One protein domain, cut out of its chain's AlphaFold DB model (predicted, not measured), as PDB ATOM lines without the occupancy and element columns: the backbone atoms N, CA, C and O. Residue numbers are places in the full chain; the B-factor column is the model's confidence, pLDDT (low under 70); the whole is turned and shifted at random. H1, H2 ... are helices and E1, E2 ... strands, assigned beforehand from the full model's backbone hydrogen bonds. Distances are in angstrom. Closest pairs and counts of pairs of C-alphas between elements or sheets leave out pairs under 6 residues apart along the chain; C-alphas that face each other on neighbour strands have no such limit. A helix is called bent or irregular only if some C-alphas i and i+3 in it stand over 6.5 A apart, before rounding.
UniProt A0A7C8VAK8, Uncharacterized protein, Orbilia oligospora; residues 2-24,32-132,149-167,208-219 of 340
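What this domain is: This is residues 2 to 24, 32 to 132, 149 to 167 and 208 to 219 of the 340 residues of an uncharacterized protein of Orbilia oligospora (UniProt A0A7C8VAK8). A gently curved sheet of five parallel strands, laid side by side in chain order, has helices over one face and no named helix on the other. H3 lies lengthwise over E2 and E3 with H2 side by side with it, H6 slants over the edge strand E5, H4 is held off the sheet near H3, and little H1 sits beyond H2. The printed part has 155 residues with six named helices and five named strands, in the order H1 E1 H2 E2 H3 E3 H4 E4 H5 E5 H6; the class is mixed, helices and strands. It is compact, with a radius of gyration of the C-alphas of 16.1 A and spans of 47 by 36 by 29 A.

Where its parts are: H1, residues 5 to 8, begins at C-alpha 5 (130.595, 120.190, 107.972). E1 is residues 16 to 21, and H2 is residues 37 to 46, 15.1 A long; H2 is irregular, with C-alphas 38 and 41 7.5 A apart. E2 is residues 52 to 57. H3, residues 65 to 78, is 20.3 A long and begins at C-alpha 65 (113.618, 110.207, 90.144). E3 is residues 84 to 91, 22.7 A; H4 is residues 100 to 108; E4 is residues 119 to 126, 23.7 A. H5 is residues 149 to 153, and E5 is residues 156 to 163, 23.7 A. H6, residues 208 to 218, is 15.4 A long and ends at C-alpha 218 (120.885, 102.755, 72.482).

How they stand to each other: The sheet runs E1 E2 E3 E4 E5, with E1 and E5 as edge strands. N 19 and O 54 are 2.8 A apart between E1 and E2, N 55 and O 86 2.8 A between E2 and E3, N 87 and O 121 2.8 A between E3 and E4, and N 122 and O 158 2.9 A between E4 and E5, each within hydrogen-bond range. E2, H3, E3 and E3, H4, E4 are strand-helix-strand units, two parallel neighbour strands with a helix between, with right-handed crossovers. H3 and H6 are on the same face, making two layers, helices on one face of a sheet. H3, at a height over the sheet of 10.0 A, runs along the strands, at 5 degrees to E2 on the local plane. H6, at 7.1 A, is over E5 and runs slantwise to it at 39 degrees on the local plane; their closest C-alphas, of Ile 161 and Cys 211, are 5.2 A apart. H2 and H3 touch, closest at the C-alphas of Pro 45 and Thr 78, 4.9 A, with a shallow tilt of 5 degrees, the same way. H1 and H2 only just touch, with 3 pairs of C-alphas within 8 A, the closest those of Met 8 and Gln 46, 7.1 A. H4 is not on the sheet and is near H3; H5 only grazes the sheet with residues 150 to 153. Every O i to N i+4 pair is within hydrogen-bond range in H3 and H6, against 4 of 5 in H4, 2 of 6 in H2 with 4 of 7 O i to N i+3 pairs, and 0 of 1 in H5 with 2 of 2; H1 is too short for an O i to N i+4 pair.

The domain as a whole: The two C-alphas farthest apart, of Pro 2 and Val 209, are 50.8 A apart. Residues 25 to 31, 133 to 148 and 168 to 207 are not printed, with C-alpha gaps of 13.9 A, 29.1 A and 19.6 A across the cuts. Of the links that are printed whole, none is long. The mean pLDDT of the printed part is 75.0; 52 residues are under 70, among them 2 to 12, 32 to 42 and 107 to 115.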
ATOM      1  N   PRO A   2     125.222 124.122 109.656       34.72
ATOM      2  CA  PRO A   2     125.997 123.234 110.555       34.72
ATOM      3  C   PRO A   2     125.984 121.729 110.208       34.72
ATOM      4  O   PRO A   2     126.878 121.000 110.617       34.72
ATOM      5  N   LYS A   3     124.985 121.236 109.458       40.66
ATOM      6  CA  LYS A   3     124.766 119.787 109.247       40.66
ATOM      7  C   LYS A   3     125.650 119.135 108.163       40.66
ATOM      8  O   LYS A   3     125.661 117.916 108.062       40.66
ATOM      9  N   LEU A   4     126.395 119.921 107.374       42.03
ATOM     10  CA  LEU A   4     127.219 119.428 106.252       42.03
ATOM     11  C   LEU A   4     128.730 119.405 106.546       42.03
ATOM     12  O   LEU A   4     129.486 118.741 105.839       42.03
ATOM     13  N   GLN A   5     129.177 120.090 107.604       41.00
ATOM     14  CA  GLN A   5     130.595 120.190 107.972       41.00
ATOM     15  C   GLN A   5     131.315 118.844 108.185       41.00
ATOM     16  O   GLN A   5     132.483 118.757 107.797       41.00
ATOM     17  N   PRO A   6     130.683 117.783 108.733       49.66
ATOM     18  CA  PRO A   6     131.360 116.497 108.874       49.66
ATOM     19  C   PRO A   6     131.747 115.879 107.527       49.66
ATOM     20  O   PRO A   6     132.783 115.234 107.449       49.66
ATOM     21  N   TYR A   7     130.964 116.100 106.466       49.12
ATOM     22  CA  TYR A   7     131.165 115.464 105.158       49.12
ATOM     23  C   TYR A   7     132.225 116.175 104.306       49.12
ATOM     24  O   TYR A   7     133.012 115.519 103.626       49.12
ATOM     25  N   MET A   8     132.333 117.504 104.421       49.84
ATOM     26  CA  MET A   8     133.349 118.296 103.708       49.84
ATOM     27  C   MET A   8     134.784 117.931 104.127       49.84
ATOM     28  O   MET A   8     135.706 117.987 103.314       49.84
ATOM     29  N   LYS A   9     134.993 117.498 105.382       54.19
ATOM     30  CA  LYS A   9     136.321 117.114 105.896       54.19
ATOM     31  C   LYS A   9     136.878 115.841 105.237       54.19
ATOM     32  O   LYS A   9     138.092 115.669 105.194       54.19
ATOM     33  N   TYR A  10     136.011 114.983 104.695       57.12
ATOM     34  CA  TYR A  10     136.389 113.698 104.096       57.12
ATOM     35  C   TYR A  10     136.277 113.673 102.569       57.12
ATOM     36  O   TYR A  10     136.595 112.645 101.971       57.12
ATOM     37  N   GLY A  11     135.901 114.784 101.921       59.53
ATOM     38  CA  GLY A  11     135.658 114.832 100.473       59.53
ATOM     39  C   GLY A  11     136.804 114.263  99.626       59.53
ATOM     40  O   GLY A  11     136.594 113.477  98.711       59.53
ATOM     41  N   ARG A  12     138.050 114.540 100.027       66.00
ATOM     42  CA  ARG A  12     139.271 114.055  99.353       66.00
ATOM     43  C   ARG A  12     139.666 112.605  99.674       66.00
ATOM     44  O   ARG A  12     140.695 112.138  99.200       66.00
ATOM     45  N   SER A  13     138.923 111.930 100.544       74.12
ATOM     46  CA  SER A  13     139.178 110.539 100.948       74.12
ATOM     47  C   SER A  13     138.100 109.572 100.472       74.12
ATOM     48  O   SER A  13     138.356 108.371 100.391       74.12
ATOM     49  N   VAL A  14     136.915 110.082 100.122       78.12
ATOM     50  CA  VAL A  14     135.828 109.259  99.593       78.12
ATOM     51  C   VAL A  14     136.209 108.778  98.194       78.12
ATOM     52  O   VAL A  14     136.552 109.567  97.311       78.12
ATOM     53  N   ARG A  15     136.177 107.456  98.017       81.06
ATOM     54  CA  ARG A  15     136.439 106.773  96.740       81.06
ATOM     55  C   ARG A  15     135.200 106.081  96.184       81.06
ATOM     56  O   ARG A  15     135.103 105.920  94.977       81.06
ATOM     57  N   HIS A  16     134.253 105.715  97.038       82.94
ATOM     58  CA  HIS A  16     133.028 105.030  96.651       82.94
ATOM     59  C   HIS A  16     131.860 105.743  97.316       82.94
ATOM     60  O   HIS A  16     131.936 106.061  98.505       82.94
ATOM     61  N   LEU A  17     130.814 106.017  96.548       83.12
ATOM     62  CA  LEU A  17     129.608 106.658  97.045       83.12
ATOM     63  C   LEU A  17     128.395 105.984  96.416       83.12
ATOM     64  O   LEU A  17     128.328 105.850  95.198       83.12
ATOM     65  N   SER A  18     127.458 105.564  97.261       82.06
ATOM     66  CA  SER A  18     126.202 104.949  96.846       82.06
ATOM     67  C   SER A  18     125.029 105.775  97.353       82.06
ATOM     68  O   SER A  18     124.992 106.147  98.526       82.06
ATOM     69  N   LEU A  19     124.094 106.074  96.456       79.56
ATOM     70  CA  LEU A  19     122.810 106.695  96.744       79.56
ATOM     71  C   LEU A  19     121.714 105.689  96.398       79.56
ATOM     72  O   LEU A  19     121.275 105.620  95.250       79.56
ATOM     73  N   ALA A  20     121.296 104.908  97.390       73.62
ATOM     74  CA  ALA A  20     120.199 103.958  97.273       73.62
ATOM     75  C   ALA A  20     119.034 104.392  98.174       73.62
ATOM     76  O   ALA A  20     119.286 104.750  99.324       73.62
ATOM     77  N   ASN A  21     117.775 104.349  97.710       69.88
ATOM     78  CA  ASN A  21     116.648 104.333  98.654       69.88
ATOM     79  C   ASN A  21     116.368 102.898  99.094       69.88
ATOM     80  O   ASN A  21     115.834 102.083  98.341       69.88
ATOM     81  N   TYR A  22     116.719 102.587 100.337       46.84
ATOM     82  CA  TYR A  22     116.295 101.347 100.964       46.84
ATOM     83  C   TYR A  22     114.911 101.565 101.588       46.84
ATOM     84  O   TYR A  22     114.753 102.343 102.524       46.84
ATOM     85  N   CYS A  23     113.886 100.897 101.059       39.03
ATOM     86  CA  CYS A  23     112.607 100.753 101.752       39.03
ATOM     87  C   CYS A  23     112.588  99.391 102.433       39.03
ATOM     88  O   CYS A  23     112.122  98.408 101.874       39.03
ATOM     89  N   GLY A  24     113.121  99.350 103.646       31.06
ATOM     90  CA  GLY A  24     113.022  98.207 104.536       31.06
ATOM     91  C   GLY A  24     113.331  98.687 105.940       31.06
ATOM     92  O   GLY A  24     114.470  99.025 106.240       31.06
ATOM     93  N   ASN A  32     126.815 102.328 105.793       36.38
ATOM     94  CA  ASN A  32     126.084 103.077 104.771       36.38
ATOM     95  C   ASN A  32     125.427 104.304 105.405       36.38
ATOM     96  O   ASN A  32     124.249 104.320 105.744       36.38
ATOM     97  N   ARG A  33     126.214 105.367 105.608       41.03
ATOM     98  CA  ARG A  33     125.655 106.653 106.040       41.03
ATOM     99  C   ARG A  33     124.816 107.228 104.902       41.03
ATOM    100  O   ARG A  33     125.368 107.843 103.993       41.03
ATOM    101  N   GLU A  34     123.504 107.041 104.978       41.38
ATOM    102  CA  GLU A  34     122.526 107.694 104.110       41.38
ATOM    103  C   GLU A  34     122.701 109.220 104.202       41.38
ATOM    104  O   GLU A  34     122.290 109.880 105.161       41.38
ATOM    105  N   MET A  35     123.380 109.806 103.214       48.66
ATOM    106  CA  MET A  35     123.388 111.252 103.028       48.66
ATOM    107  C   MET A  35     122.089 111.645 102.331       48.66
ATOM    108  O   MET A  35     121.786 111.151 101.250       48.66
ATOM    109  N   SER A  36     121.339 112.570 102.936       51.25
ATOM    110  CA  SER A  36     120.153 113.165 102.312       51.25
ATOM    111  C   SER A  36     120.497 113.689 100.913       51.25
ATOM    112  O   SER A  36     121.281 114.636 100.786       51.25
ATOM    113  N   LEU A  37     119.872 113.100  99.888       56.06
ATOM    114  CA  LEU A  37     120.023 113.432  98.464       56.06
ATOM    115  C   LEU A  37     119.893 114.941  98.178       56.06
ATOM    116  O   LEU A  37     120.567 115.462  97.296       56.06
ATOM    117  N   SER A  38     119.124 115.670  98.995       53.56
ATOM    118  CA  SER A  38     118.896 117.120  98.895       53.56
ATOM    119  C   SER A  38     120.145 118.012  99.031       53.56
ATOM    120  O   SER A  38     120.044 119.220  98.839       53.56
ATOM    121  N   HIS A  39     121.303 117.469  99.420       59.47
ATOM    122  CA  HIS A  39     122.558 118.227  99.543       59.47
ATOM    123  C   HIS A  39     123.684 117.692  98.650       59.47
ATOM    124  O   HIS A  39     124.799 118.218  98.695       59.47
ATOM    125  N   MET A  40     123.414 116.658  97.850       65.88
ATOM    126  CA  MET A  40     124.431 116.004  97.027       65.88
ATOM    127  C   MET A  40     124.994 116.933  95.954       65.88
ATOM    128  O   MET A  40     126.205 116.946  95.751       65.88
ATOM    129  N   ASP A  41     124.168 117.801  95.374       63.69
ATOM    130  CA  ASP A  41     124.595 118.759  94.346       63.69
ATOM    131  C   ASP A  41     125.710 119.705  94.835       63.69
ATOM    132  O   ASP A  41     126.597 120.090  94.072       63.69
ATOM    133  N   LEU A  42     125.705 120.032  96.136       66.81
ATOM    134  CA  LEU A  42     126.702 120.890  96.788       66.81
ATOM    135  C   LEU A  42     127.953 120.126  97.251       66.81
ATOM    136  O   LEU A  42     129.016 120.728  97.436       66.81
ATOM    137  N   LEU A  43     127.831 118.818  97.488       72.12
ATOM    138  CA  LEU A  43     128.902 117.981  98.034       72.12
ATOM    139  C   LEU A  43     129.700 117.254  96.949       72.12
ATOM    140  O   LEU A  43     130.915 117.137  97.089       72.12
ATOM    141  N   LEU A  44     129.051 116.817  95.865       77.94
ATOM    142  CA  LEU A  44     129.677 116.087  94.757       77.94
ATOM    143  C   LEU A  44     130.932 116.773  94.190       77.94
ATOM    144  O   LEU A  44     131.950 116.090  94.064       77.94
ATOM    145  N   PRO A  45     130.957 118.109  93.990       80.12
ATOM    146  CA  PRO A  45     132.160 118.795  93.512       80.12
ATOM    147  C   PRO A  45     133.381 118.679  94.432       80.12
ATOM    148  O   PRO A  45     134.504 118.959  94.017       80.12
ATOM    149  N   GLN A  46     133.187 118.298  95.695       79.56
ATOM    150  CA  GLN A  46     134.267 118.160  96.672       79.56
ATOM    151  C   GLN A  46     134.895 116.758  96.660       79.56
ATOM    152  O   GLN A  46     135.980 116.578  97.224       79.56
ATOM    153  N   PHE A  47     134.259 115.774  96.012       82.44
ATOM    154  CA  PHE A  47     134.734 114.390  95.936       82.44
ATOM    155  C   PHE A  47     135.691 114.165  94.757       82.44
ATOM    156  O   PHE A  47     135.475 113.323  93.889       82.44
ATOM    157  N   THR A  48     136.809 114.890  94.730       80.81
ATOM    158  CA  THR A  48     137.773 114.826  93.614       80.81
ATOM    159  C   THR A  48     138.450 113.458  93.438       80.81
ATOM    160  O   THR A  48     138.968 113.155  92.361       80.81
ATOM    161  N   THR A  49     138.438 112.617  94.479       84.75
ATOM    162  CA  THR A  49     138.985 111.249  94.487       84.75
ATOM    163  C   THR A  49     137.934 110.161  94.286       84.75
ATOM    164  O   THR A  49     138.269 108.980  94.419       84.75
ATOM    165  N   LEU A  50     136.678 110.530  94.009       86.75
ATOM    166  CA  LEU A  50     135.604 109.568  93.792       86.75
ATOM    167  C   LEU A  50     135.923 108.700  92.576       86.75
ATOM    168  O   LEU A  50     136.212 109.215  91.502       86.75
ATOM    169  N   LYS A  51     135.896 107.387  92.777       89.44
ATOM    170  CA  LYS A  51     136.222 106.350  91.797       89.44
ATOM    171  C   LYS A  51     134.974 105.653  91.276       89.44
ATOM    172  O   LYS A  51     134.865 105.430  90.076       89.44
ATOM    173  N   SER A  52     134.042 105.377  92.185       89.56
ATOM    174  CA  SER A  52     132.795 104.682  91.902       89.56
ATOM    175  C   SER A  52     131.604 105.460  92.440       89.56
ATOM    176  O   SER A  52     131.621 105.916  93.591       89.56
ATOM    177  N   PHE A  53     130.574 105.590  91.610       89.75
ATOM    178  CA  PHE A  53     129.312 106.215  91.965       89.75
ATOM    179  C   PHE A  53     128.152 105.283  91.629       89.75
ATOM    180  O   PHE A  53     127.960 104.888  90.480       89.75
ATOM    181  N   THR A  54     127.391 104.920  92.654       89.56
ATOM    182  CA  THR A  54     126.225 104.045  92.545       89.56
ATOM    183  C   THR A  54     124.968 104.849  92.810       89.56
ATOM    184  O   THR A  54     124.888 105.577  93.799       89.56
ATOM    185  N   ILE A  55     123.985 104.710  91.930       88.00
ATOM    186  CA  ILE A  55     122.694 105.357  92.056       88.00
ATOM    187  C   ILE A  55     121.580 104.341  91.843       88.00
ATOM    188  O   ILE A  55     121.505 103.695  90.800       88.00
ATOM    189  N   GLN A  56     120.758 104.148  92.873       86.69
ATOM    190  CA  GLN A  56     119.744 103.101  92.914       86.69
ATOM    191  C   GLN A  56     118.430 103.659  93.450       86.69
ATOM    192  O   GLN A  56     118.307 103.973  94.633       86.69
ATOM    193  N   ARG A  57     117.416 103.742  92.593       84.31
ATOM    194  CA  ARG A  57     116.038 103.966  93.028       84.31
ATOM    195  C   ARG A  57     115.286 102.646  92.946       84.31
ATOM    196  O   ARG A  57     114.967 102.219  91.846       84.31
ATOM    197  N   ARG A  58     115.025 101.991  94.079       75.75
ATOM    198  CA  ARG A  58     114.357 100.678  94.168       75.75
ATOM    199  C   ARG A  58     112.888 100.744  94.578       75.75
ATOM    200  O   ARG A  58     112.195  99.741  94.482       75.75
ATOM    201  N   SER A  59     112.410 101.900  95.026       70.94
ATOM    202  CA  SER A  59     111.005 102.107  95.403       70.94
ATOM    203  C   SER A  59     110.506 103.504  95.011       70.94
ATOM    204  O   SER A  59     111.295 104.453  94.924       70.94
ATOM    205  N   GLY A  60     109.188 103.640  94.822       65.62
ATOM    206  CA  GLY A  60     108.529 104.933  94.598       65.62
ATOM    207  C   GLY A  60     108.468 105.804  95.858       65.62
ATOM    208  O   GLY A  60     108.359 107.021  95.766       65.62
ATOM    209  N   ALA A  61     108.635 105.203  97.041       66.25
ATOM    210  CA  ALA A  61     108.532 105.861  98.346       66.25
ATOM    211  C   ALA A  61     109.789 106.661  98.767       66.25
ATOM    212  O   ALA A  61     109.900 107.083  99.917       66.25
ATOM    213  N   GLY A  62     110.753 106.861  97.860       67.81
ATOM    214  CA  GLY A  62     111.944 107.684  98.095       67.81
ATOM    215  C   GLY A  62     111.902 109.047  97.400       67.81
ATOM    216  O   GLY A  62     110.859 109.472  96.908       67.81
ATOM    217  N   PRO A  63     113.049 109.750  97.334       74.56
ATOM    218  CA  PRO A  63     113.155 111.005  96.596       74.56
ATOM    219  C   PRO A  63     112.711 110.868  95.128       74.56
ATOM    220  O   PRO A  63     112.834 109.778  94.553       74.56
ATOM    221  N   PRO A  64     112.233 111.959  94.501       79.81
ATOM    222  CA  PRO A  64     111.846 111.947  93.093       79.81
ATOM    223  C   PRO A  64     112.987 111.461  92.193       79.81
ATOM    224  O   PRO A  64     114.154 111.787  92.428       79.81
ATOM    225  N   LEU A  65     112.654 110.731  91.125       82.50
ATOM    226  CA  LEU A  65     113.618 110.207  90.144       82.50
ATOM    227  C   LEU A  65     114.544 111.305  89.591       82.50
ATOM    228  O   LEU A  65     115.755 111.119  89.483       82.50
ATOM    229  N   MET A  66     113.973 112.487  89.364       82.00
ATOM    230  CA  MET A  66     114.655 113.744  89.052       82.00
ATOM    231  C   MET A  66     115.902 114.000  89.914       82.00
ATOM    232  O   MET A  66     116.962 114.347  89.398       82.00
ATOM    233  N   THR A  67     115.803 113.813  91.233       80.50
ATOM    234  CA  THR A  67     116.904 114.080  92.167       80.50
ATOM    235  C   THR A  67     118.086 113.147  91.925       80.50
ATOM    236  O   THR A  67     119.237 113.578  91.977       80.50
ATOM    237  N   TYR A  68     117.811 111.880  91.616       85.56
ATOM    238  CA  TYR A  68     118.855 110.920  91.289       85.56
ATOM    239  C   TYR A  68     119.550 111.293  89.977       85.56
ATOM    240  O   TYR A  68     120.776 111.368  89.912       85.56
ATOM    241  N   VAL A  69     118.774 111.607  88.942       85.69
ATOM    242  CA  VAL A  69     119.321 112.016  87.644       85.69
ATOM    243  C   VAL A  69     120.230 113.246  87.778       85.69
ATOM    244  O   VAL A  69     121.345 113.236  87.258       85.69
ATOM    245  N   CYS A  70     119.812 114.270  88.529       82.81
ATOM    246  CA  CYS A  70     120.641 115.450  88.802       82.81
ATOM    247  C   CYS A  70     121.953 115.093  89.521       82.81
ATOM    248  O   CYS A  70     123.022 115.553  89.115       82.81
ATOM    249  N   ALA A  71     121.899 114.228  90.539       84.75
ATOM    250  CA  ALA A  71     123.090 113.793  91.265       84.75
ATOM    251  C   ALA A  71     124.070 113.026  90.357       84.75
ATOM    252  O   ALA A  71     125.278 113.258  90.416       84.75
ATOM    253  N   LEU A  72     123.564 112.152  89.482       87.69
ATOM    254  CA  LEU A  72     124.375 111.454  88.483       87.69
ATOM    255  C   LEU A  72     125.053 112.436  87.528       87.69
ATOM    256  O   LEU A  72     126.266 112.354  87.326       87.69
ATOM    257  N   GLN A  73     124.298 113.388  86.982       85.94
ATOM    258  CA  GLN A  73     124.846 114.391  86.079       85.94
ATOM    259  C   GLN A  73     125.961 115.206  86.754       85.94
ATOM    260  O   GLN A  73     127.028 115.422  86.176       85.94
ATOM    261  N   GLN A  74     125.743 115.623  88.002       83.75
ATOM    262  CA  GLN A  74     126.719 116.395  88.758       83.75
ATOM    263  C   GLN A  74     127.975 115.576  89.080       83.75
ATOM    264  O   GLN A  74     129.089 116.094  88.964       83.75
ATOM    265  N   ALA A  75     127.826 114.299  89.447       86.50
ATOM    266  CA  ALA A  75     128.954 113.403  89.690       86.50
ATOM    267  C   ALA A  75     129.807 113.248  88.424       86.50
ATOM    268  O   ALA A  75     131.018 113.461  88.474       86.50
ATOM    269  N   LEU A  76     129.169 112.985  87.279       87.00
ATOM    270  CA  LEU A  76     129.844 112.889  85.985       87.00
ATOM    271  C   LEU A  76     130.602 114.177  85.647       87.00
ATOM    272  O   LEU A  76     131.730 114.112  85.188       87.00
ATOM    273  N   LYS A  77     130.048 115.358  85.920       84.38
ATOM    274  CA  LYS A  77     130.720 116.624  85.583       84.38
ATOM    275  C   LYS A  77     131.861 117.010  86.517       84.38
ATOM    276  O   LYS A  77     132.789 117.697  86.098       84.38
ATOM    277  N   THR A  78     131.765 116.649  87.793       83.88
ATOM    278  CA  THR A  78     132.602 117.261  88.839       83.88
ATOM    279  C   THR A  78     133.570 116.295  89.513       83.88
ATOM    280  O   THR A  78     134.474 116.741  90.219       83.88
ATOM    281  N   CYS A  79     133.441 114.988  89.260       86.69
ATOM    282  CA  CYS A  79     134.316 113.953  89.811       86.69
ATOM    283  C   CYS A  79     135.297 113.435  88.738       86.69
ATOM    284  O   CYS A  79     135.013 112.445  88.066       86.69
ATOM    285  N   PRO A  80     136.489 114.042  88.570       84.81
ATOM    286  CA  PRO A  80     137.416 113.695  87.484       84.81
ATOM    287  C   PRO A  80     138.043 112.297  87.604       84.81
ATOM    288  O   PRO A  80     138.535 111.759  86.614       84.81
ATOM    289  N   SER A  81     138.057 111.712  88.808       87.94
ATOM    290  CA  SER A  81     138.606 110.370  89.066       87.94
ATOM    291  C   SER A  81     137.586 109.240  88.856       87.94
ATOM    292  O   SER A  81     137.929 108.067  89.044       87.94
ATOM    293  N   LEU A  82     136.344 109.590  88.503       90.12
ATOM    294  CA  LEU A  82     135.240 108.651  88.373       90.12
ATOM    295  C   LEU A  82     135.484 107.728  87.175       90.12
ATOM    296  O   LEU A  82     135.753 108.194  86.069       90.12
ATOM    297  N   HIS A  83     135.412 106.422  87.403       93.06
ATOM    298  CA  HIS A  83     135.538 105.400  86.361       93.06
ATOM    299  C   HIS A  83     134.413 104.371  86.405       93.06
ATOM    300  O   HIS A  83     134.078 103.844  85.348       93.06
ATOM    301  N   ASP A  84     133.798 104.154  87.570       94.31
ATOM    302  CA  ASP A  84     132.724 103.175  87.726       94.31
ATOM    303  C   ASP A  84     131.404 103.886  88.002       94.31
ATOM    304  O   ASP A  84     131.273 104.632  88.978       94.31
ATOM    305  N   VAL A  85     130.409 103.640  87.157       94.31
ATOM    306  CA  VAL A  85     129.066 104.201  87.312       94.31
ATOM    307  C   VAL A  85     128.043 103.079  87.275       94.31
ATOM    308  O   VAL A  85     127.952 102.328  86.304       94.31
ATOM    309  N   PHE A  86     127.249 102.987  88.337       94.12
ATOM    310  CA  PHE A  86     126.147 102.044  88.439       94.12
ATOM    311  C   PHE A  86     124.828 102.801  88.523       94.12
ATOM    312  O   PHE A  86     124.634 103.588  89.447       94.12
ATOM    313  N   ILE A  87     123.930 102.548  87.574       94.19
ATOM    314  CA  ILE A  87     122.614 103.173  87.465       94.19
ATOM    315  C   ILE A  87     121.560 102.075  87.533       94.19
ATOM    316  O   ILE A  87     121.509 101.208  86.661       94.19
ATOM    317  N   GLU A  88     120.701 102.133  88.543       91.56
ATOM    318  CA  GLU A  88     119.503 101.305  88.642       91.56
ATOM    319  C   GLU A  88     118.308 102.184  88.979       91.56
ATOM    320  O   GLU A  88     118.222 102.744  90.071       91.56
ATOM    321  N   PHE A  89     117.380 102.316  88.041       89.88
ATOM    322  CA  PHE A  89     116.160 103.078  88.264       89.88
ATOM    323  C   PHE A  89     114.951 102.189  88.099       89.88
ATOM    324  O   PHE A  89     114.689 101.678  87.011       89.88
ATOM    325  N   ARG A  90     114.185 102.083  89.176       86.00
ATOM    326  CA  ARG A  90     112.809 101.630  89.137       86.00
ATOM    327  C   ARG A  90     111.882 102.835  89.056       86.00
ATOM    328  O   ARG A  90     112.093 103.803  89.797       86.00
ATOM    329  N   TYR A  91     110.919 102.808  88.147       82.12
ATOM    330  CA  TYR A  91     110.067 103.956  87.837       82.12
ATOM    331  C   TYR A  91     108.627 103.555  87.514       82.12
ATOM    332  O   TYR A  91     108.366 102.462  87.012       82.12
ATOM    333  N   ASP A  92     107.727 104.500  87.771       77.25
ATOM    334  CA  ASP A  92     106.344 104.521  87.312       77.25
ATOM    335  C   ASP A  92     106.178 105.502  86.143       77.25
ATOM    336  O   ASP A  92     107.003 106.393  85.925       77.25
ATOM    337  N   ILE A  93     105.079 105.388  85.394       70.88
ATOM    338  CA  ILE A  93     104.773 106.276  84.252       70.88
ATOM    339  C   ILE A  93     104.774 107.752  84.684       70.88
ATOM    340  O   ILE A  93     105.297 108.615  83.978       70.88
ATOM    341  N   GLY A  94     104.216 108.031  85.868       68.69
ATOM    342  CA  GLY A  94     104.129 109.379  86.431       68.69
ATOM    343  C   GLY A  94     105.475 109.984  86.840       68.69
ATOM    344  O   GLY A  94     105.554 111.195  86.997       68.69
ATOM    345  N   ASP A  95     106.542 109.187  86.971       71.06
ATOM    346  CA  ASP A  95     107.864 109.699  87.353       71.06
ATOM    347  C   ASP A  95     108.584 110.417  86.195       71.06
ATOM    348  O   ASP A  95     109.533 111.171  86.423       71.06
ATOM    349  N   VAL A  96     108.185 110.156  84.944       67.69
ATOM    350  CA  VAL A  96     108.958 110.570  83.759       67.69
ATOM    351  C   VAL A  96     108.460 111.873  83.136       67.69
ATOM    352  O   VAL A  96     109.225 112.533  82.430       67.69
ATOM    353  N   SER A  97     107.241 112.322  83.452       67.50
ATOM    354  CA  SER A  97     106.728 113.622  82.990       67.50
ATOM    355  C   SER A  97     107.654 114.776  83.381       67.50
ATOM    356  O   SER A  97     107.941 115.653  82.563       67.50
ATOM    357  N   ASP A  98     108.201 114.721  84.594       67.00
ATOM    358  CA  ASP A  98     109.069 115.765  85.134       67.00
ATOM    359  C   ASP A  98     110.457 115.767  84.476       67.00
ATOM    360  O   ASP A  98     111.091 116.816  84.375       67.00
ATOM    361  N   LEU A  99     110.930 114.618  83.977       72.38
ATOM    362  CA  LEU A  99     112.270 114.465  83.391       72.38
ATOM    363  C   LEU A  99     112.438 115.174  82.043       72.38
ATOM    364  O   LEU A  99     113.565 115.498  81.672       72.38
ATOM    365  N   SER A 100     111.341 115.471  81.343       68.75
ATOM    366  CA  SER A 100     111.360 116.236  80.087       68.75
ATOM    367  C   SER A 100     112.064 117.594  80.238       68.75
ATOM    368  O   SER A 100     112.845 117.995  79.380       68.75
ATOM    369  N   ILE A 101     111.897 118.246  81.393       71.19
ATOM    370  CA  ILE A 101     112.521 119.535  81.726       71.19
ATOM    371  C   ILE A 101     114.054 119.416  81.812       71.19
ATOM    372  O   ILE A 101     114.777 120.382  81.550       71.19
ATOM    373  N   LEU A 102     114.583 118.242  82.179       71.56
ATOM    374  CA  LEU A 102     116.030 118.020  82.230       71.56
ATOM    375  C   LEU A 102     116.652 117.874  80.850       71.56
ATOM    376  O   LEU A 102     117.791 118.297  80.664       71.56
ATOM    377  N   GLU A 103     115.933 117.297  79.889       68.19
ATOM    378  CA  GLU A 103     116.465 117.109  78.541       68.19
ATOM    379  C   GLU A 103     116.841 118.445  77.888       68.19
ATOM    380  O   GLU A 103     117.930 118.568  77.316       68.19
ATOM    381  N   ASP A 104     115.982 119.455  78.033       68.38
ATOM    382  CA  ASP A 104     116.224 120.804  77.519       68.38
ATOM    383  C   ASP A 104     117.368 121.487  78.273       68.38
ATOM    384  O   ASP A 104     118.267 122.075  77.669       68.38
ATOM    385  N   ARG A 105     117.391 121.353  79.604       69.50
ATOM    386  CA  ARG A 105     118.445 121.933  80.444       69.50
ATOM    387  C   ARG A 105     119.828 121.373  80.125       69.50
ATOM    388  O   ARG A 105     120.775 122.146  80.023       69.50
ATOM    389  N   PHE A 106     119.956 120.060  79.959       70.25
ATOM    390  CA  PHE A 106     121.250 119.418  79.702       70.25
ATOM    391  C   PHE A 106     121.811 119.786  78.330       70.25
ATOM    392  O   PHE A 106     123.023 119.871  78.167       70.25
ATOM    393  N   THR A 107     120.935 120.056  77.362       63.91
ATOM    394  CA  THR A 107     121.323 120.470  76.007       63.91
ATOM    395  C   THR A 107     121.926 121.882  75.982       63.91
ATOM    396  O   THR A 107     122.726 122.197  75.104       63.91
ATOM    397  N   LEU A 108     121.578 122.731  76.954       60.56
ATOM    398  CA  LEU A 108     122.031 124.125  77.044       60.56
ATOM    399  C   LEU A 108     123.320 124.306  77.863       60.56
ATOM    400  O   LEU A 108     123.898 125.395  77.869       60.56
ATOM    401  N   GLU A 109     123.770 123.277  78.581       63.94
ATOM    402  CA  GLU A 109     124.942 123.368  79.448       63.94
ATOM    403  C   GLU A 109     126.251 123.177  78.655       63.94
ATOM    404  O   GLU A 109     126.334 122.305  77.789       63.94
ATOM    405  N   PRO A 110     127.307 123.967  78.939       56.47
ATOM    406  CA  PRO A 110     128.579 123.858  78.233       56.47
ATOM    407  C   PRO A 110     129.229 122.490  78.465       56.47
ATOM    408  O   PRO A 110     129.149 121.926  79.561       56.47
ATOM    409  N   SER A 111     129.918 121.974  77.444       57.97
ATOM    410  CA  SER A 111     130.645 120.712  77.549       57.97
ATOM    411  C   SER A 111     131.805 120.844  78.542       57.97
ATOM    412  O   SER A 111     132.722 121.648  78.382       57.97
ATOM    413  N   VAL A 112     131.751 120.047  79.606       60.28
ATOM    414  CA  VAL A 112     132.831 119.907  80.589       60.28
ATOM    415  C   VAL A 112     133.622 118.651  80.210       60.28
ATOM    416  O   VAL A 112     133.013 117.699  79.723       60.28
ATOM    417  N   PRO A 113     134.958 118.603  80.381       61.69
ATOM    418  CA  PRO A 113     135.715 117.377  80.154       61.69
ATOM    419  C   PRO A 113     135.137 116.232  80.990       61.69
ATOM    420  O   PRO A 113     135.163 116.260  82.219       61.69
ATOM    421  N   TYR A 114     134.606 115.242  80.287       67.81
ATOM    422  CA  TYR A 114     133.924 114.110  80.880       67.81
ATOM    423  C   TYR A 114     134.920 113.088  81.474       67.81
ATOM    424  O   TYR A 114     136.023 112.908  80.940       67.81
ATOM    425  N   PRO A 115     134.567 112.404  82.577       68.62
ATOM    426  CA  PRO A 115     135.403 111.401  83.222       68.62
ATOM    427  C   PRO A 115     135.621 110.199  82.303       68.62
ATOM    428  O   PRO A 115     134.791 109.868  81.452       68.62
ATOM    429  N   ARG A 116     136.754 109.515  82.478       80.62
ATOM    430  CA  ARG A 116     137.084 108.305  81.713       80.62
ATOM    431  C   ARG A 116     136.406 107.096  82.344       80.62
ATOM    432  O   ARG A 116     137.047 106.352  83.084       80.62
ATOM    433  N   LEU A 117     135.123 106.910  82.046       88.75
ATOM    434  CA  LEU A 117     134.371 105.749  82.515       88.75
ATOM    435  C   LEU A 117     134.954 104.460  81.932       88.75
ATOM    436  O   LEU A 117     135.207 104.378  80.730       88.75
ATOM    437  N   LEU A 118     135.187 103.473  82.790       93.69
ATOM    438  CA  LEU A 118     135.681 102.142  82.443       93.69
ATOM    439  C   LEU A 118     134.586 101.091  82.636       93.69
ATOM    440  O   LEU A 118     134.457 100.198  81.794       93.69
ATOM    441  N   ASP A 119     133.761 101.264  83.666       95.56
ATOM    442  CA  ASP A 119     132.706 100.341  84.054       95.56
ATOM    443  C   ASP A 119     131.369 101.085  84.111       95.56
ATOM    444  O   ASP A 119     131.205 102.066  84.841       95.56
ATOM    445  N   LEU A 120     130.403 100.623  83.318       96.25
ATOM    446  CA  LEU A 120     129.071 101.215  83.243       96.25
ATOM    447  C   LEU A 120     128.010 100.137  83.437       96.25
ATOM    448  O   LEU A 120     127.954  99.168  82.684       96.25
ATOM    449  N   THR A 121     127.135 100.333  84.416       96.19
ATOM    450  CA  THR A 121     125.916  99.538  84.576       96.19
ATOM    451  C   THR A 121     124.691 100.418  84.391       96.19
ATOM    452  O   THR A 121     124.571 101.446  85.050       96.19
ATOM    453  N   VAL A 122     123.772  99.989  83.527       95.44
ATOM    454  CA  VAL A 122     122.450 100.592  83.337       95.44
ATOM    455  C   VAL A 122     121.396  99.503  83.494       95.44
ATOM    456  O   VAL A 122     121.323  98.586  82.679       95.44
ATOM    457  N   ARG A 123     120.583  99.598  84.544       91.88
ATOM    458  CA  ARG A 123     119.427  98.729  84.782       91.88
ATOM    459  C   ARG A 123     118.186  99.589  84.957       91.88
ATOM    460  O   ARG A 123     118.147 100.443  85.837       91.88
ATOM    461  N   LEU A 124     117.188  99.392  84.109       90.50
ATOM    462  CA  LEU A 124     115.927 100.118  84.199       90.50
ATOM    463  C   LEU A 124     114.788  99.142  84.438       90.50
ATOM    464  O   LEU A 124     114.716  98.095  83.802       90.50
ATOM    465  N   GLY A 125     113.895  99.518  85.338       86.62
ATOM    466  CA  GLY A 125     112.829  98.655  85.786       86.62
ATOM    467  C   GLY A 125     111.498  99.375  85.883       86.62
ATOM    468  O   GLY A 125     111.417 100.405  86.545       86.62
ATOM    469  N   GLN A 126     110.452  98.851  85.259       79.69
ATOM    470  CA  GLN A 126     109.103  99.323  85.560       79.69
ATOM    471  C   GLN A 126     108.674  98.744  86.916       79.69
ATOM    472  O   GLN A 126     108.962  97.577  87.198       79.69
ATOM    473  N   MET A 127     108.033  99.543  87.772       77.31
ATOM    474  CA  MET A 127     107.411  98.994  88.986       77.31
ATOM    475  C   MET A 127     106.219  98.128  88.584       77.31
ATOM    476  O   MET A 127     106.221  96.934  88.839       77.31
ATOM    477  N   THR A 128     105.276  98.703  87.837       74.12
ATOM    478  CA  THR A 128     104.134  97.993  87.246       74.12
ATOM    479  C   THR A 128     104.313  97.817  85.742       74.12
ATOM    480  O   THR A 128     104.678  98.782  85.065       74.12
ATOM    481  N   TYR A 129     103.991  96.635  85.208       70.69
ATOM    482  CA  TYR A 129     104.047  96.372  83.766       70.69
ATOM    483  C   TYR A 129     103.183  97.367  82.973       70.69
ATOM    484  O   TYR A 129     101.996  97.546  83.257       70.69
ATOM    485  N   ASN A 130     103.772  97.994  81.954       69.00
ATOM    486  CA  ASN A 130     103.064  98.824  80.988       69.00
ATOM    487  C   ASN A 130     103.664  98.689  79.578       69.00
ATOM    488  O   ASN A 130     104.871  98.833  79.377       69.00
ATOM    489  N   ASN A 131     102.779  98.519  78.592       68.81
ATOM    490  CA  ASN A 131     103.099  98.475  77.164       68.81
ATOM    491  C   ASN A 131     103.637  99.811  76.611       68.81
ATOM    492  O   ASN A 131     104.293  99.826  75.569       68.81
ATOM    493  N   ASP A 132     103.364 100.945  77.267       73.88
ATOM    494  CA  ASP A 132     103.959 102.226  76.877       73.88
ATOM    495  C   ASP A 132     105.424 102.317  77.336       73.88
ATOM    496  O   ASP A 132     105.724 102.582  78.500       73.88
ATOM    497  N   ASP A 149     130.303 111.464  75.652       80.94
ATOM    498  CA  ASP A 149     131.625 110.994  75.226       80.94
ATOM    499  C   ASP A 149     132.364 110.134  76.264       80.94
ATOM    500  O   ASP A 149     133.294 109.409  75.892       80.94
ATOM    501  N   SER A 150     131.946 110.125  77.541       83.62
ATOM    502  CA  SER A 150     132.505 109.188  78.532       83.62
ATOM    503  C   SER A 150     132.313 107.729  78.129       83.62
ATOM    504  O   SER A 150     133.107 106.881  78.537       83.62
ATOM    505  N   SER A 151     131.291 107.405  77.324       85.06
ATOM    506  CA  SER A 151     131.042 106.023  76.897       85.06
ATOM    507  C   SER A 151     132.202 105.444  76.077       85.06
ATOM    508  O   SER A 151     132.410 104.233  76.064       85.06
ATOM    509  N   GLN A 152     133.000 106.290  75.415       88.31
ATOM    510  CA  GLN A 152     134.054 105.856  74.491       88.31
ATOM    511  C   GLN A 152     135.227 105.139  75.181       88.31
ATOM    512  O   GLN A 152     136.060 104.513  74.512       88.31
ATOM    513  N   THR A 153     135.348 105.255  76.506       91.06
ATOM    514  CA  THR A 153     136.394 104.590  77.299       91.06
ATOM    515  C   THR A 153     135.924 103.325  78.003       91.06
ATOM    516  O   THR A 153     136.784 102.575  78.470       91.06
ATOM    517  N   VAL A 154     134.614 103.065  78.025       95.44
ATOM    518  CA  VAL A 154     134.013 101.936  78.741       95.44
ATOM    519  C   VAL A 154     134.535 100.618  78.173       95.44
ATOM    520  O   VAL A 154     134.551 100.409  76.957       95.44
ATOM    521  N   ARG A 155     134.968  99.736  79.073       96.62
ATOM    522  CA  ARG A 155     135.453  98.382  78.778       96.62
ATOM    523  C   ARG A 155     134.501  97.305  79.278       96.62
ATOM    524  O   ARG A 155     134.398  96.264  78.632       96.62
ATOM    525  N   ASN A 156     133.786  97.576  80.365       97.00
ATOM    526  CA  ASN A 156     132.814  96.661  80.944       97.00
ATOM    527  C   ASN A 156     131.442  97.333  80.953       97.00
ATOM    528  O   ASN A 156     131.261  98.397  81.547       97.00
ATOM    529  N   LEU A 157     130.479  96.714  80.276       97.31
ATOM    530  CA  LEU A 157     129.112  97.210  80.194       97.31
ATOM    531  C   LEU A 157     128.152  96.173  80.755       97.31
ATOM    532  O   LEU A 157     128.138  95.040  80.280       97.31
ATOM    533  N   ARG A 158     127.298  96.585  81.689       96.31
ATOM    534  CA  ARG A 158     126.104  95.840  82.086       96.31
ATOM    535  C   ARG A 158     124.857  96.598  81.667       96.31
ATOM    536  O   ARG A 158     124.713  97.773  81.992       96.31
ATOM    537  N   PHE A 159     123.957  95.919  80.972       95.00
ATOM    538  CA  PHE A 159     122.698  96.490  80.508       95.00
ATOM    539  C   PHE A 159     121.533  95.568  80.863       95.00
ATOM    540  O   PHE A 159     121.642  94.352  80.713       95.00
ATOM    541  N   GLY A 160     120.433  96.140  81.345       90.69
ATOM    542  CA  GLY A 160     119.264  95.379  81.760       90.69
ATOM    543  C   GLY A 160     117.983  96.185  81.733       90.69
ATOM    544  O   GLY A 160     117.975  97.339  82.159       90.69
ATOM    545  N   ILE A 161     116.906  95.555  81.273       86.56
ATOM    546  CA  ILE A 161     115.549  96.100  81.316       86.56
ATOM    547  C   ILE A 161     114.643  95.033  81.929       86.56
ATOM    548  O   ILE A 161     114.799  93.857  81.604       86.56
ATOM    549  N   GLY A 162     113.729  95.424  82.814       78.69
ATOM    550  CA  GLY A 162     112.800  94.485  83.441       78.69
ATOM    551  C   GLY A 162     111.558  95.133  84.047       78.69
ATOM    552  O   GLY A 162     111.411  96.356  84.049       78.69
ATOM    553  N   VAL A 163     110.691  94.291  84.601       70.69
ATOM    554  CA  VAL A 163     109.610  94.674  85.520       70.69
ATOM    555  C   VAL A 163     109.945  94.091  86.892       70.69
ATOM    556  O   VAL A 163     110.389  92.949  86.974       70.69
ATOM    557  N   HIS A 164     109.837  94.886  87.959       61.81
ATOM    558  CA  HIS A 164     110.324  94.482  89.285       61.81
ATOM    559  C   HIS A 164     109.244  94.053  90.274       61.81
ATOM    560  O   HIS A 164     109.536  93.158  91.064       61.81
ATOM    561  N   ASP A 165     108.042  94.640  90.243       53.25
ATOM    562  CA  ASP A 165     106.918  94.159  91.054       53.25
ATOM    563  C   ASP A 165     106.042  93.243  90.192       53.25
ATOM    564  O   ASP A 165     104.945  93.590  89.756       53.25
ATOM    565  N   LEU A 166     106.550  92.040  89.928       49.41
ATOM    566  CA  LEU A 166     105.682  90.917  89.596       49.41
ATOM    567  C   LEU A 166     105.003  90.524  90.913       49.41
ATOM    568  O   LEU A 166     105.592  89.818  91.729       49.41
ATOM    569  N   HIS A 167     103.812  91.064  91.186       42.00
ATOM    570  CA  HIS A 167     102.988  90.546  92.279       42.00
ATOM    571  C   HIS A 167     102.841  89.025  92.105       42.00
ATOM    572  O   HIS A 167     102.677  88.556  90.983       42.00
ATOM    573  N   ALA A 208     114.118  89.416  77.953       74.25
ATOM    574  CA  ALA A 208     115.136  89.142  76.931       74.25
ATOM    575  C   ALA A 208     114.907  89.872  75.588       74.25
ATOM    576  O   ALA A 208     115.845  90.449  75.025       74.25
ATOM    577  N   VAL A 209     113.668  89.882  75.080       73.88
ATOM    578  CA  VAL A 209     113.315  90.527  73.800       73.88
ATOM    579  C   VAL A 209     113.470  92.047  73.892       73.88
ATOM    580  O   VAL A 209     114.134  92.656  73.048       73.88
ATOM    581  N   LEU A 210     112.922  92.660  74.944       75.94
ATOM    582  CA  LEU A 210     112.993  94.104  75.170       75.94
ATOM    583  C   LEU A 210     114.415  94.572  75.441       75.94
ATOM    584  O   LEU A 210     114.864  95.552  74.848       75.94
ATOM    585  N   CYS A 211     115.137  93.852  76.300       81.50
ATOM    586  CA  CYS A 211     116.531  94.128  76.605       81.50
ATOM    587  C   CYS A 211     117.364  94.116  75.321       81.50
ATOM    588  O   CYS A 211     118.115  95.057  75.075       81.50
ATOM    589  N   ASN A 212     117.200  93.111  74.453       78.88
ATOM    590  CA  ASN A 212     117.932  93.040  73.188       78.88
ATOM    591  C   ASN A 212     117.552  94.169  72.208       78.88
ATOM    592  O   ASN A 212     118.431  94.734  71.546       78.88
ATOM    593  N   SER A 213     116.264  94.515  72.130       78.94
ATOM    594  CA  SER A 213     115.766  95.609  71.287       78.94
ATOM    595  C   SER A 213     116.336  96.962  71.733       78.94
ATOM    596  O   SER A 213     117.033  97.630  70.969       78.94
ATOM    597  N   LEU A 214     116.160  97.319  73.010       86.00
ATOM    598  CA  LEU A 214     116.635  98.586  73.569       86.00
ATOM    599  C   LEU A 214     118.163  98.669  73.619       86.00
ATOM    600  O   LEU A 214     118.727  99.728  73.347       86.00
ATOM    601  N   PHE A 215     118.853  97.559  73.890       88.94
ATOM    602  CA  PHE A 215     120.307  97.509  73.768       88.94
ATOM    603  C   PHE A 215     120.747  97.879  72.346       88.94
ATOM    604  O   PHE A 215     121.654  98.687  72.172       88.94
ATOM    605  N   SER A 216     120.087  97.324  71.328       84.31
ATOM    606  CA  SER A 216     120.416  97.593  69.923       84.31
ATOM    607  C   SER A 216     120.087  99.025  69.490       84.31
ATOM    608  O   SER A 216     120.766  99.560  68.613       84.31
ATOM    609  N   ASP A 217     119.074  99.643  70.097       84.00
ATOM    610  CA  ASP A 217     118.679 101.028  69.828       84.00
ATOM    611  C   ASP A 217     119.618 102.060  70.477       84.00
ATOM    612  O   ASP A 217     119.843 103.121  69.894       84.00
ATOM    613  N   PHE A 218     120.168 101.768  71.661       89.19
ATOM    614  CA  PHE A 218     120.885 102.755  72.482       89.19
ATOM    615  C   PHE A 218     122.380 102.484  72.677       89.19
ATOM    616  O   PHE A 218     123.124 103.408  73.012       89.19
ATOM    617  N   CYS A 219     122.850 101.251  72.473       91.12
ATOM    618  CA  CYS A 219     124.243 100.863  72.694       91.12
ATOM    619  C   CYS A 219     124.926 100.495  71.373       91.12
ATOM    620  O   CYS A 219     124.719  99.411  70.823       91.12
TER     621      CYS A 219